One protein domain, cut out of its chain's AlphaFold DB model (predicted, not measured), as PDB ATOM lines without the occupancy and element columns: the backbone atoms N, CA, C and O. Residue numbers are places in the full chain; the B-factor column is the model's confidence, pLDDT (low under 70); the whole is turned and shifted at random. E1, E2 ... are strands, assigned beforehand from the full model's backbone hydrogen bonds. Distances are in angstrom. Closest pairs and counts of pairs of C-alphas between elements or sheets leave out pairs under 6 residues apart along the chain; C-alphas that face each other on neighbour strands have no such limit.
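This is residues 65 to 163 of the 278 residues of an uncharacterized protein of Lachnospiraceae bacterium OF11-28 (UniProt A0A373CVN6). Four strand hairpins follow one another along the printed part; three of them join through the long strand E1 into one strongly twisted sheet, and the fourth, E7 and E8, is a separate small sheet near the end of E1. The hairpin E3 and E4 reaches away from the region where E1 begins, and E5 and E6 lie between it and E7 and E8. The printed part has 99 residues, with eight named strands, E1 to E8 in order, and no named helix; the class is all strand, though under half of the residues, 49 of 99, are in named strands. The six-stranded sheet is branched and its neighbour pairs are antiparallel, as is the pair E7 and E8. The whole is compact, with a radius of gyration of the C-alphas of 13.0 A and spans of 39 by 31 by 22 A.

Find C-alpha 67 at (37.908, 22.254, 43.703); from there E1 runs 28.2 A to residue 76. E2 follows at residues 79 to 82. Next look for E3, residues 88 to 96, 24.2 A long, and E4, residues 99 to 104, 16.9 A. E5 holds residues 113 to 116, beginning at C-alpha 113 (20.866, 23.099, 46.930), and E6 residues 130 to 133. E7, residues 145 to 150, is 16.2 A long, and E8, residues 156 to 161, is 16.1 A and ends at C-alpha 161 (18.750, 24.703, 35.755).

Begin at E1, which has three neighbours in staggered pairing: E3 beside residues 67 to 71 and E2 beside 72 to 76 on one side, E5 beside 69 to 73 on the other side. Look for N 68 and O 91, 2.9 A, between E1 and E3; N 76 and O 79, 2.8 A, in the hairpin E1 and E2; and N 73 and O 113, 2.8 A, between E1 and E5. The hairpin E3 and E4 has N 94 and O 101 within hydrogen-bond range at 2.8 A, and the hairpin E5 and E6 has N 116 and O 130 at 2.8 A. In the hairpin E7 and E8, N 147 and O 159 are 2.9 A apart. The closest C-alphas of E6 and E8 are those of Tyr 132 and Phe 161, 7.3 A; E4 and E7 are apart.

The two C-alphas farthest apart are those of Ser 65 and Asn 153, 39.6 A. The printed part has no cut. Follow the long links at residues 117 to 129 and 134 to 144. The mean pLDDT of the printed part is 95.8, and no printed residue is under 70.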
ATOM      1  N   SER A  65      42.606  22.874  40.771       91.56
ATOM      2  CA  SER A  65      41.825  23.229  39.575       91.56
ATOM      3  C   SER A  65      40.458  22.545  39.523       91.56
ATOM      4  O   SER A  65      39.587  23.006  38.793       91.56
ATOM      5  N   LYS A  66      40.240  21.481  40.305       93.31
ATOM      6  CA  LYS A  66      38.973  20.734  40.355       93.31
ATOM      7  C   LYS A  66      38.099  21.077  41.560       93.31
ATOM      8  O   LYS A  66      36.975  20.578  41.632       93.31
ATOM      9  N   LEU A  67      38.618  21.878  42.490       94.25
ATOM     10  CA  LEU A  67      37.908  22.254  43.703       94.25
ATOM     11  C   LEU A  67      36.816  23.275  43.396       94.25
ATOM     12  O   LEU A  67      36.966  24.147  42.539       94.25
ATOM     13  N   ALA A  68      35.719  23.158  44.126       96.50
ATOM     14  CA  ALA A  68      34.685  24.165  44.227       96.50
ATOM     15  C   ALA A  68      34.323  24.356  45.700       96.50
ATOM     16  O   ALA A  68      34.549  23.474  46.534       96.50
ATOM     17  N   TYR A  69      33.765  25.522  45.990       97.12
ATOM     18  CA  TYR A  69      33.370  25.933  47.325       97.12
ATOM     19  C   TYR A  69      31.939  26.438  47.271       97.12
ATOM     20  O   TYR A  69      31.538  27.033  46.272       97.12
ATOM     21  N   GLY A  70      31.159  26.211  48.319       97.38
ATOM     22  CA  GLY A  70      29.786  26.697  48.345       97.38
ATOM     23  C   GLY A  70      29.056  26.414  49.640       97.38
ATOM     24  O   GLY A  70      29.521  25.632  50.469       97.38
ATOM     25  N   VAL A  71      27.902  27.049  49.794       97.94
ATOM     26  CA  VAL A  71      27.028  26.891  50.958       97.94
ATOM     27  C   VAL A  71      25.871  25.971  50.588       97.94
ATOM     28  O   VAL A  71      25.262  26.122  49.528       97.94
ATOM     29  N   LYS A  72      25.578  25.001  51.459       97.88
ATOM     30  CA  LYS A  72      24.440  24.092  51.287       97.88
ATOM     31  C   LYS A  72      23.164  24.735  51.808       97.88
ATOM     32  O   LYS A  72      23.155  25.272  52.910       97.88
ATOM     33  N   TYR A  73      22.084  24.591  51.053       98.12
ATOM     34  CA  TYR A  73      20.745  25.029  51.420       98.12
ATOM     35  C   TYR A  73      19.749  23.874  51.334       98.12
ATOM     36  O   TYR A  73      19.890  22.974  50.499       98.12
ATOM     37  N   LYS A  74      18.721  23.914  52.181       97.25
ATOM     38  CA  LYS A  74      17.556  23.024  52.113       97.25
ATOM     39  C   LYS A  74      16.297  23.878  52.060       97.25
ATOM     40  O   LYS A  74      16.198  24.857  52.787       97.25
ATOM     41  N   LEU A  75      15.371  23.504  51.185       97.75
ATOM     42  CA  LEU A  75      14.069  24.152  51.096       97.75
ATOM     43  C   LEU A  75      13.186  23.646  52.243       97.75
ATOM     44  O   LEU A  75      12.942  22.440  52.318       97.75
ATOM     45  N   LYS A  76      12.764  24.551  53.121       96.19
ATOM     46  CA  LYS A  76      11.865  24.304  54.251       96.19
ATOM     47  C   LYS A  76      10.962  25.505  54.460       96.19
ATOM     48  O   LYS A  76      11.459  26.621  54.358       96.19
ATOM     49  N   ASP A  77       9.692  25.264  54.747       95.19
ATOM     50  CA  ASP A  77       8.688  26.290  55.038       95.19
ATOM     51  C   ASP A  77       8.808  27.499  54.098       95.19
ATOM     52  O   ASP A  77       9.157  28.609  54.500       95.19
ATOM     53  N   ALA A  78       8.649  27.239  52.796       94.75
ATOM     54  CA  ALA A  78       8.799  28.238  51.739       94.75
ATOM     55  C   ALA A  78      10.166  28.949  51.626       94.75
ATOM     56  O   ALA A  78      10.278  29.905  50.866       94.75
ATOM     57  N   LYS A  79      11.235  28.484  52.285       97.00
ATOM     58  CA  LYS A  79      12.535  29.173  52.313       97.00
ATOM     59  C   LYS A  79      13.734  28.252  52.107       97.00
ATOM     60  O   LYS A  79      13.795  27.135  52.611       97.00
ATOM     61  N   LEU A  80      14.743  28.720  51.376       97.38
ATOM     62  CA  LEU A  80      16.055  28.077  51.331       97.38
ATOM     63  C   LEU A  80      16.865  28.461  52.571       97.38
ATOM     64  O   LEU A  80      17.467  29.532  52.647       97.38
ATOM     65  N   GLU A  81      16.923  27.547  53.530       96.94
ATOM     66  CA  GLU A  81      17.698  27.706  54.755       96.94
ATOM     67  C   GLU A  81      19.133  27.219  54.572       96.94
ATOM     68  O   GLU A  81      19.366  26.088  54.124       96.94
ATOM     69  N   ALA A  82      20.103  28.035  54.982       97.00
ATOM     70  CA  ALA A  82      21.499  27.624  55.030       97.00
ATOM     71  C   ALA A  82      21.681  26.465  56.022       97.00
ATOM     72  O   ALA A  82      21.227  26.515  57.163       97.00
ATOM     73  N   GLN A  83      22.359  25.410  55.586       95.38
ATOM     74  CA  GLN A  83      22.706  24.268  56.426       95.38
ATOM     75  C   GLN A  83      24.057  24.517  57.105       95.38
ATOM     76  O   GLN A  83      24.868  25.300  56.609       95.38
ATOM     77  N   ASN A  84      24.307  23.854  58.240       91.38
ATOM     78  CA  ASN A  84      25.548  23.999  59.015       91.38
ATOM     79  C   ASN A  84      25.915  25.469  59.290       91.38
ATOM     80  O   ASN A  84      27.069  25.868  59.135       91.38
ATOM     81  N   SER A  85      24.916  26.292  59.628       92.94
ATOM     82  CA  SER A  85      25.083  27.729  59.888       92.94
ATOM     83  C   SER A  85      25.749  28.504  58.740       92.94
ATOM     84  O   SER A  85      26.460  29.477  58.981       92.94
ATOM     85  N   GLY A  86      25.555  28.064  57.492       93.81
ATOM     86  CA  GLY A  86      26.140  28.712  56.317       93.81
ATOM     87  C   GLY A  86      27.618  28.395  56.092       93.81
ATOM     88  O   GLY A  86      28.275  29.086  55.317       93.81
ATOM     89  N   ALA A  87      28.159  27.367  56.751       95.25
ATOM     90  CA  ALA A  87      29.546  26.969  56.562       95.25
ATOM     91  C   ALA A  87      29.827  26.585  55.101       95.25
ATOM     92  O   ALA A  87      29.124  25.769  54.494       95.25
ATOM     93  N   THR A  88      30.904  27.148  54.555       96.06
ATOM     94  CA  THR A  88      31.390  26.811  53.218       96.06
ATOM     95  C   THR A  88      31.932  25.387  53.191       96.06
ATOM     96  O   THR A  88      32.794  25.011  53.986       96.06
ATOM     97  N   ILE A  89      31.464  24.608  52.223       95.38
ATOM     98  CA  ILE A  89      31.904  23.242  51.960       95.38
ATOM     99  C   ILE A  89      32.892  23.272  50.797       95.38
ATOM    100  O   ILE A  89      32.606  23.856  49.755       95.38
ATOM    101  N   GLU A  90      34.031  22.607  50.958       95.56
ATOM    102  CA  GLU A  90      34.976  22.311  49.881       95.56
ATOM    103  C   GLU A  90      34.607  20.970  49.238       95.56
ATOM    104  O   GLU A  90      34.498  19.958  49.936       95.56
ATOM    105  N   PHE A  91      34.440  20.930  47.915       96.12
ATOM    106  CA  PHE A  91      34.008  19.719  47.223       96.12
ATOM    107  C   PHE A  91      34.564  19.574  45.803       96.12
ATOM    108  O   PHE A  91      35.099  20.503  45.201       96.12
ATOM    109  N   THR A  92      34.466  18.360  45.260       96.00
ATOM    110  CA  THR A  92      34.953  17.997  43.921       96.00
ATOM    111  C   THR A  92      33.943  17.133  43.177       96.00
ATOM    112  O   THR A  92      33.246  16.301  43.759       96.00
ATOM    113  N   LYS A  93      33.893  17.298  41.855       95.75
ATOM    114  CA  LYS A  93      33.055  16.505  40.958       95.75
ATOM    115  C   LYS A  93      33.606  15.096  40.723       95.75
ATOM    116  O   LYS A  93      34.771  14.923  40.363       95.75
ATOM    117  N   LYS A  94      32.722  14.096  40.738       94.44
ATOM    118  CA  LYS A  94      32.967  12.755  40.191       94.44
ATOM    119  C   LYS A  94      31.767  12.270  39.386       94.44
ATOM    120  O   LYS A  94      30.619  12.431  39.785       94.44
ATOM    121  N   ASN A  95      32.039  11.628  38.253       94.56
ATOM    122  CA  ASN A  95      30.997  10.940  37.503       94.56
ATOM    123  C   ASN A  95      30.848   9.495  37.993       94.56
ATOM    124  O   ASN A  95      31.833   8.762  38.084       94.56
ATOM    125  N   VAL A  96      29.611   9.083  38.259       93.56
ATOM    126  CA  VAL A  96      29.230   7.703  38.590       93.56
ATOM    127  C   VAL A  96      28.079   7.325  37.666       93.56
ATOM    128  O   VAL A  96      27.079   8.037  37.608       93.56
ATOM    129  N   ASN A  97      28.229   6.245  36.894       90.50
ATOM    130  CA  ASN A  97      27.229   5.790  35.915       90.50
ATOM    131  C   ASN A  97      26.716   6.922  34.998       90.50
ATOM    132  O   ASN A  97      25.513   7.106  34.823       90.50
ATOM    133  N   SER A  98      27.642   7.719  34.450       90.75
ATOM    134  CA  SER A  98      27.372   8.865  33.558       90.75
ATOM    135  C   SER A  98      26.586  10.036  34.168       90.75
ATOM    136  O   SER A  98      26.268  10.992  33.461       90.75
ATOM    137  N   LYS A  99      26.316  10.014  35.476       95.19
ATOM    138  CA  LYS A  99      25.759  11.145  36.227       95.19
ATOM    139  C   LYS A  99      26.862  11.856  37.000       95.19
ATOM    140  O   LYS A  99      27.820  11.223  37.436       95.19
ATOM    141  N   SER A 100      26.725  13.168  37.161       96.50
ATOM    142  CA  SER A 100      27.662  13.983  37.935       96.50
ATOM    143  C   SER A 100      27.205  14.085  39.384       96.50
ATOM    144  O   SER A 100      26.074  14.491  39.639       96.50
ATOM    145  N   TYR A 101      28.112  13.738  40.286       97.94
ATOM    146  CA  TYR A 101      27.984  13.839  41.733       97.94
ATOM    147  C   TYR A 101      29.109  14.716  42.269       97.94
ATOM    148  O   TYR A 101      30.149  14.867  41.616       97.94
ATOM    149  N   PHE A 102      28.916  15.267  43.458       97.69
ATOM    150  CA  PHE A 102      29.899  16.106  44.128       97.69
ATOM    151  C   PHE A 102      30.138  15.568  45.526       97.69
ATOM    152  O   PHE A 102      29.203  15.098  46.167       97.69
ATOM    153  N   PHE A 103      31.390  15.595  45.961       96.19
ATOM    154  CA  PHE A 103      31.810  15.009  47.226       96.19
ATOM    155  C   PHE A 103      32.675  15.995  47.982       96.19
ATOM    156  O   PHE A 103      33.540  16.627  47.366       96.19
ATOM    157  N   ASN A 104      32.462  16.109  49.289       94.12
ATOM    158  CA  ASN A 104      33.378  16.855  50.138       94.12
ATOM    159  C   ASN A 104      34.693  16.085  50.354       94.12
ATOM    160  O   ASN A 104      34.886  14.976  49.847       94.12
ATOM    161  N   GLN A 105      35.605  16.679  51.117       90.25
ATOM    162  CA  GLN A 105      36.935  16.114  51.360       90.25
ATOM    163  C   GLN A 105      36.949  14.853  52.234       90.25
ATOM    164  O   GLN A 105      37.972  14.175  52.283       90.25
ATOM    165  N   ASP A 106      35.828  14.511  52.866       88.69
ATOM    166  CA  ASP A 106      35.650  13.258  53.601       88.69
ATOM    167  C   ASP A 106      35.032  12.152  52.727       88.69
ATOM    168  O   ASP A 106      34.863  11.020  53.171       88.69
ATOM    169  N   GLY A 107      34.741  12.440  51.452       91.44
ATOM    170  CA  GLY A 107      34.100  11.496  50.536       91.44
ATOM    171  C   GLY A 107      32.581  11.424  50.687       91.44
ATOM    172  O   GLY A 107      31.953  10.564  50.068       91.44
ATOM    173  N   GLU A 108      31.986  12.333  51.461       94.12
ATOM    174  CA  GLU A 108      30.542  12.438  51.642       94.12
ATOM    175  C   GLU A 108      29.922  13.089  50.406       94.12
ATOM    176  O   GLU A 108      30.339  14.162  49.959       94.12
ATOM    177  N   MET A 109      28.919  12.432  49.837       97.12
ATOM    178  CA  MET A 109      28.163  12.935  48.701       97.12
ATOM    179  C   MET A 109      27.322  14.145  49.111       97.12
ATOM    180  O   MET A 109      26.568  14.106  50.083       97.12
ATOM    181  N   LEU A 110      27.398  15.208  48.318       97.81
ATOM    182  CA  LEU A 110      26.534  16.369  48.465       97.81
ATOM    183  C   LEU A 110      25.143  16.106  47.873       97.81
ATOM    184  O   LEU A 110      24.980  15.380  46.894       97.81
ATOM    185  N   SER A 111      24.148  16.755  48.466       97.81
ATOM    186  CA  SER A 111      22.734  16.730  48.088       97.81
ATOM    187  C   SER A 111      22.131  18.123  48.285       97.81
ATOM    188  O   SER A 111      22.802  19.018  48.806       97.81
ATOM    189  N   GLN A 112      20.855  18.286  47.938       98.06
ATOM    190  CA  GLN A 112      20.097  19.528  48.088       98.06
ATOM    191  C   GLN A 112      20.667  20.671  47.234       98.06
ATOM    192  O   GLN A 112      21.252  20.432  46.173       98.06
ATOM    193  N   PHE A 113      20.414  21.912  47.637       98.69
ATOM    194  CA  PHE A 113      20.866  23.099  46.930       98.69
ATOM    195  C   PHE A 113      22.272  23.481  47.375       98.69
ATOM    196  O   PHE A 113      22.580  23.410  48.562       98.69
ATOM    197  N   ILE A 114      23.113  23.907  46.436       98.50
ATOM    198  CA  ILE A 114      24.455  24.423  46.709       98.50
ATOM    199  C   ILE A 114      24.607  25.756  45.977       98.50
ATOM    200  O   ILE A 114      24.550  25.792  44.748       98.50
ATOM    201  N   GLU A 115      24.827  26.839  46.718       97.94
ATOM    202  CA  GLU A 115      25.269  28.113  46.142       97.94
ATOM    203  C   GLU A 115      26.793  28.075  46.023       97.94
ATOM    204  O   GLU A 115      27.512  28.120  47.024       97.94
ATOM    205  N   VAL A 116      27.288  27.917  44.799       97.94
ATOM    206  CA  VAL A 116      28.717  27.835  44.490       97.94
ATOM    207  C   VAL A 116      29.321  29.235  44.513       97.94
ATOM    208  O   VAL A 116      28.826  30.137  43.836       97.94
ATOM    209  N   SER A 117      30.417  29.404  45.247       96.06
ATOM    210  CA  SER A 117      31.159  30.660  45.314       96.06
ATOM    211  C   SER A 117      31.971  30.910  44.040       96.06
ATOM    212  O   SER A 117      32.455  29.980  43.390       96.06
ATOM    213  N   ALA A 118      32.148  32.187  43.697       94.38
ATOM    214  CA  ALA A 118      33.131  32.611  42.705       94.38
ATOM    215  C   ALA A 118      34.568  32.499  43.243       94.38
ATOM    216  O   ALA A 118      35.506  32.288  42.469       94.38
ATOM    217  N   ASP A 119      34.734  32.599  44.562       92.75
ATOM    218  CA  ASP A 119      36.033  32.567  45.214       92.75
ATOM    219  C   ASP A 119      36.628  31.162  45.183       92.75
ATOM    220  O   ASP A 119      35.983  30.172  45.533       92.75
ATOM    221  N   ASN A 120      37.902  31.082  44.793       89.88
ATOM    222  CA  ASN A 120      38.666  29.835  44.724       89.88
ATOM    223  C   ASN A 120      38.025  28.748  43.835       89.88
ATOM    224  O   ASN A 120      38.336  27.565  43.981       89.88
ATOM    225  N   LEU A 121      37.153  29.131  42.896       94.56
ATOM    226  CA  LEU A 121      36.522  28.192  41.978       94.56
ATOM    227  C   LEU A 121      37.535  27.681  40.947       94.56
ATOM    228  O   LEU A 121      37.983  28.407  40.056       94.56
ATOM    229  N   GLY A 122      37.874  26.399  41.044       94.38
ATOM    230  CA  GLY A 122      38.782  25.742  40.121       94.38
ATOM    231  C   GLY A 122      38.231  25.724  38.692       94.38
ATOM    232  O   GLY A 122      37.072  25.368  38.457       94.38
ATOM    233  N   ALA A 123      39.076  26.068  37.716       92.12
ATOM    234  CA  ALA A 123      38.702  26.153  36.301       92.12
ATOM    235  C   ALA A 123      38.185  24.822  35.706       92.12
ATOM    236  O   ALA A 123      37.360  24.829  34.790       92.12
ATOM    237  N   ASP A 124      38.619  23.693  36.271       92.75
ATOM    238  CA  ASP A 124      38.261  22.328  35.874       92.75
ATOM    239  C   ASP A 124      37.218  21.683  36.805       92.75
ATOM    240  O   ASP A 124      36.910  20.496  36.663       92.75
ATOM    241  N   SER A 125      36.642  22.437  37.751       93.50
ATOM    242  CA  SER A 125      35.541  21.964  38.613       93.50
ATOM    243  C   SER A 125      34.314  21.528  37.798       93.50
ATOM    244  O   SER A 125      33.524  20.676  38.218       93.50
ATOM    245  N   GLY A 126      34.170  22.092  36.593       92.50
ATOM    246  CA  GLY A 126      33.010  21.912  35.730       92.50
ATOM    247  C   GLY A 126      31.780  22.678  36.217       92.50
ATOM    248  O   GLY A 126      30.671  22.288  35.852       92.50
ATOM    249  N   LEU A 127      31.988  23.718  37.033       96.25
ATOM    250  CA  LEU A 127      30.972  24.589  37.617       96.25
ATOM    251  C   LEU A 127      31.271  26.073  37.338       96.25
ATOM    252  O   LEU A 127      32.361  26.445  36.891       96.25
ATOM    253  N   LYS A 128      30.275  26.911  37.615       95.94
ATOM    254  CA  LYS A 128      30.325  28.373  37.695       95.94
ATOM    255  C   LYS A 128      29.767  28.800  39.052       95.94
ATOM    256  O   LYS A 128      29.149  27.989  39.733       95.94
ATOM    257  N   ALA A 129      30.001  30.049  39.438       96.44
ATOM    258  CA  ALA A 129      29.360  30.607  40.621       96.44
ATOM    259  C   ALA A 129      27.833  30.656  40.436       96.44
ATOM    260  O   ALA A 129      27.356  30.851  39.315       96.44
ATOM    261  N   GLY A 130      27.093  30.483  41.528       96.94
ATOM    262  CA  GLY A 130      25.632  30.527  41.570       96.94
ATOM    263  C   GLY A 130      24.989  29.226  42.049       96.94
ATOM    264  O   GLY A 130      25.656  28.300  42.505       96.94
ATOM    265  N   MET A 131      23.661  29.171  41.972       98.38
ATOM    266  CA  MET A 131      22.856  28.113  42.586       98.38
ATOM    267  C   MET A 131      22.810  26.824  41.753       98.38
ATOM    268  O   MET A 131      22.544  26.863  40.554       98.38
ATOM    269  N   TYR A 132      22.975  25.672  42.398       98.69
ATOM    270  CA  TYR A 132      22.819  24.333  41.819       98.69
ATOM    271  C   TYR A 132      21.892  23.484  42.685       98.69
ATOM    272  O   TYR A 132      21.785  23.708  43.886       98.69
ATOM    273  N   TYR A 133      21.268  22.463  42.094       98.69
ATOM    274  CA  TYR A 133      20.497  21.459  42.831       98.69
ATOM    275  C   TYR A 133      21.011  20.053  42.529       98.69
ATOM    276  O   TYR A 133      21.045  19.617  41.375       98.69
ATOM    277  N   PHE A 134      21.410  19.332  43.572       98.44
ATOM    278  CA  PHE A 134      21.966  17.980  43.501       98.44
ATOM    279  C   PHE A 134      20.938  16.903  43.880       98.44
ATOM    280  O   PHE A 134      21.299  15.777  44.195       98.44
ATOM    281  N   GLY A 135      19.643  17.220  43.802       97.56
ATOM    282  CA  GLY A 135      18.573  16.283  44.141       97.56
ATOM    283  C   GLY A 135      18.332  16.165  45.645       97.56
ATOM    284  O   GLY A 135      18.992  16.819  46.449       97.56
ATOM    285  N   GLY A 136      17.367  15.321  46.016       96.12
ATOM    286  CA  GLY A 136      17.060  15.042  47.417       96.12
ATOM    287  C   GLY A 136      18.173  14.267  48.127       96.12
ATOM    288  O   GLY A 136      19.182  13.892  47.519       96.12
ATOM    289  N   ASP A 137      17.955  13.985  49.410       93.62
ATOM    290  CA  ASP A 137      18.954  13.388  50.309       93.62
ATOM    291  C   ASP A 137      19.482  12.015  49.844       93.62
ATOM    292  O   ASP A 137      20.615  11.666  50.164       93.62
ATOM    293  N   ASP A 138      18.723  11.290  49.012       95.56
ATOM    294  CA  ASP A 138      19.098   9.971  48.477       95.56
ATOM    295  C   ASP A 138      19.343   9.943  46.950       95.56
ATOM    296  O   ASP A 138      19.448   8.870  46.357       95.56
ATOM    297  N   ASP A 139      19.433  11.100  46.276       94.06
ATOM    298  CA  ASP A 139      19.682  11.162  44.822       94.06
ATOM    299  C   ASP A 139      21.090  11.668  44.489       94.06
ATOM    300  O   ASP A 139      21.772  11.038  43.680       94.06
ATOM    301  N   GLY A 140      21.527  12.787  45.089       96.56
ATOM    302  CA  GLY A 140      22.877  13.378  44.974       96.56
ATOM    303  C   GLY A 140      23.354  13.796  43.577       96.56
ATOM    304  O   GLY A 140      24.406  14.421  43.421       96.56
ATOM    305  N   SER A 141      22.620  13.422  42.530       97.25
ATOM    306  CA  SER A 141      22.993  13.705  41.156       97.25
ATOM    307  C   SER A 141      22.574  15.113  40.752       97.25
ATOM    308  O   SER A 141      21.427  15.525  40.937       97.25
ATOM    309  N   MET A 142      23.499  15.835  40.119       98.06
ATOM    310  CA  MET A 142      23.255  17.191  39.634       98.06
ATOM    311  C   MET A 142      22.081  17.246  38.661       98.06
ATOM    312  O   MET A 142      22.082  16.573  37.622       98.06
ATOM    313  N   LYS A 143      21.098  18.084  38.987       98.25
ATOM    314  CA  LYS A 143      19.896  18.291  38.188       98.25
ATOM    315  C   LYS A 143      20.110  19.344  37.118       98.25
ATOM    316  O   LYS A 143      20.906  20.267  37.254       98.25
ATOM    317  N   THR A 144      19.380  19.175  36.024       97.88
ATOM    318  CA  THR A 144      19.326  20.119  34.912       97.88
ATOM    319  C   THR A 144      17.877  20.255  34.443       97.88
ATOM    320  O   THR A 144      17.033  19.404  34.736       97.88
ATOM    321  N   GLY A 145      17.565  21.318  33.709       97.94
ATOM    322  CA  GLY A 145      16.235  21.567  33.169       97.94
ATOM    323  C   GLY A 145      15.228  21.941  34.249       97.94
ATOM    324  O   GLY A 145      15.600  22.422  35.320       97.94
ATOM    325  N   SER A 146      13.945  21.736  33.953       98.00
ATOM    326  CA  SER A 146      12.871  22.026  34.901       98.00
ATOM    327  C   SER A 146      12.838  20.985  36.018       98.00
ATOM    328  O   SER A 146      12.856  19.786  35.745       98.00
ATOM    329  N   GLN A 147      12.776  21.455  37.260       98.44
ATOM    330  CA  GLN A 147      12.668  20.642  38.464       98.44
ATOM    331  C   GLN A 147      11.488  21.140  39.302       98.44
ATOM    332  O   GLN A 147      11.266  22.345  39.407       98.44
ATOM    333  N   SER A 148      10.736  20.214  39.890       97.94
ATOM    334  CA  SER A 148       9.710  20.515  40.889       97.94
ATOM    335  C   SER A 148      10.239  20.012  42.221       97.94
ATOM    336  O   SER A 148      10.455  18.808  42.366       97.94
ATOM    337  N   VAL A 149      10.505  20.919  43.153       97.94
ATOM    338  CA  VAL A 149      11.053  20.594  44.472       97.94
ATOM    339  C   VAL A 149       9.990  20.919  45.505       97.94
ATOM    340  O   VAL A 149       9.370  21.977  45.423       97.94
ATOM    341  N   LYS A 150       9.745  19.983  46.421       96.94
ATOM    342  CA  LYS A 150       8.822  20.195  47.529       96.94
ATOM    343  C   LYS A 150       9.584  20.653  48.759       96.94
ATOM    344  O   LYS A 150      10.696  20.168  48.975       96.94
ATOM    345  N   ASP A 151       8.988  21.553  49.520       96.31
ATOM    346  CA  ASP A 151       9.416  21.796  50.890       96.31
ATOM    347  C   ASP A 151       8.901  20.684  51.829       96.31
ATOM    348  O   ASP A 151       8.373  19.653  51.387       96.31
ATOM    349  N   ASP A 152       9.104  20.868  53.126       94.81
ATOM    350  CA  ASP A 152       8.653  19.971  54.190       94.81
ATOM    351  C   ASP A 152       7.146  20.060  54.485       94.81
ATOM    352  O   ASP A 152       6.574  19.076  54.959       94.81
ATOM    353  N   ASN A 153       6.486  21.160  54.113       95.88
ATOM    354  CA  ASN A 153       5.026  21.302  54.159       95.88
ATOM    355  C   ASN A 153       4.326  20.637  52.954       95.88
ATOM    356  O   ASN A 153       3.118  20.390  52.975       95.88
ATOM    357  N   GLY A 154       5.088  20.277  51.919       94.69
ATOM    358  CA  GLY A 154       4.612  19.614  50.707       94.69
ATOM    359  C   GLY A 154       4.293  20.566  49.552       94.69
ATOM    360  O   GLY A 154       3.884  20.086  48.481       94.69
ATOM    361  N   ASP A 155       4.527  21.865  49.732       96.06
ATOM    362  CA  ASP A 155       4.362  22.898  48.721       96.06
ATOM    363  C   ASP A 155       5.431  22.773  47.644       96.06
ATOM    364  O   ASP A 155       6.595  22.465  47.896       96.06
ATOM    365  N   SER A 156       5.024  22.960  46.387       96.62
ATOM    366  CA  SER A 156       5.877  22.674  45.235       96.62
ATOM    367  C   SER A 156       6.391  23.942  44.566       96.62
ATOM    368  O   SER A 156       5.649  24.681  43.915       96.62
ATOM    369  N   TYR A 157       7.711  24.068  44.546       98.12
ATOM    370  CA  TYR A 157       8.450  25.159  43.930       98.12
ATOM    371  C   TYR A 157       9.067  24.694  42.612       98.12
ATOM    372  O   TYR A 157       9.598  23.586  42.492       98.12
ATOM    373  N   LYS A 158       8.955  25.533  41.579       98.44
ATOM    374  CA  LYS A 158       9.486  25.224  40.248       98.44
ATOM    375  C   LYS A 158      10.836  25.884  40.078       98.44
ATOM    376  O   LYS A 158      10.942  27.099  40.209       98.44
ATOM    377  N   PHE A 159      11.820  25.087  39.692       98.69
ATOM    378  CA  PHE A 159      13.155  25.547  39.373       98.69
ATOM    379  C   PHE A 159      13.523  25.235  37.922       98.69
ATOM    380  O   PHE A 159      12.980  24.306  37.312       98.69
ATOM    381  N   PHE A 160      14.465  25.990  37.365       98.56
ATOM    382  CA  PHE A 160      15.087  25.712  36.082       98.56
ATOM    383  C   PHE A 160      16.605  25.855  36.173       98.56
ATOM    384  O   PHE A 160      17.135  26.915  36.498       98.56
ATOM    385  N   PHE A 161      17.294  24.782  35.801       98.44
ATOM    386  CA  PHE A 161      18.750  24.703  35.755       98.44
ATOM    387  C   PHE A 161      19.220  24.537  34.306       98.44
ATOM    388  O   PHE A 161      18.561  23.890  33.487       98.44
ATOM    389  N   GLU A 162      20.351  25.127  33.943       97.12
ATOM    390  CA  GLU A 162      20.839  25.128  32.568       97.12
ATOM    391  C   GLU A 162      21.191  23.705  32.092       97.12
ATOM    392  O   GLU A 162      21.794  22.893  32.796       97.12
ATOM    393  N   ASN A 163      20.780  23.386  30.864       93.12
ATOM    394  CA  ASN A 163      21.017  22.087  30.228       93.12
ATOM    395  C   ASN A 163      22.259  22.108  29.332       93.12
ATOM    396  O   ASN A 163      22.813  21.053  29.015       93.12
TER     397      ASN A 163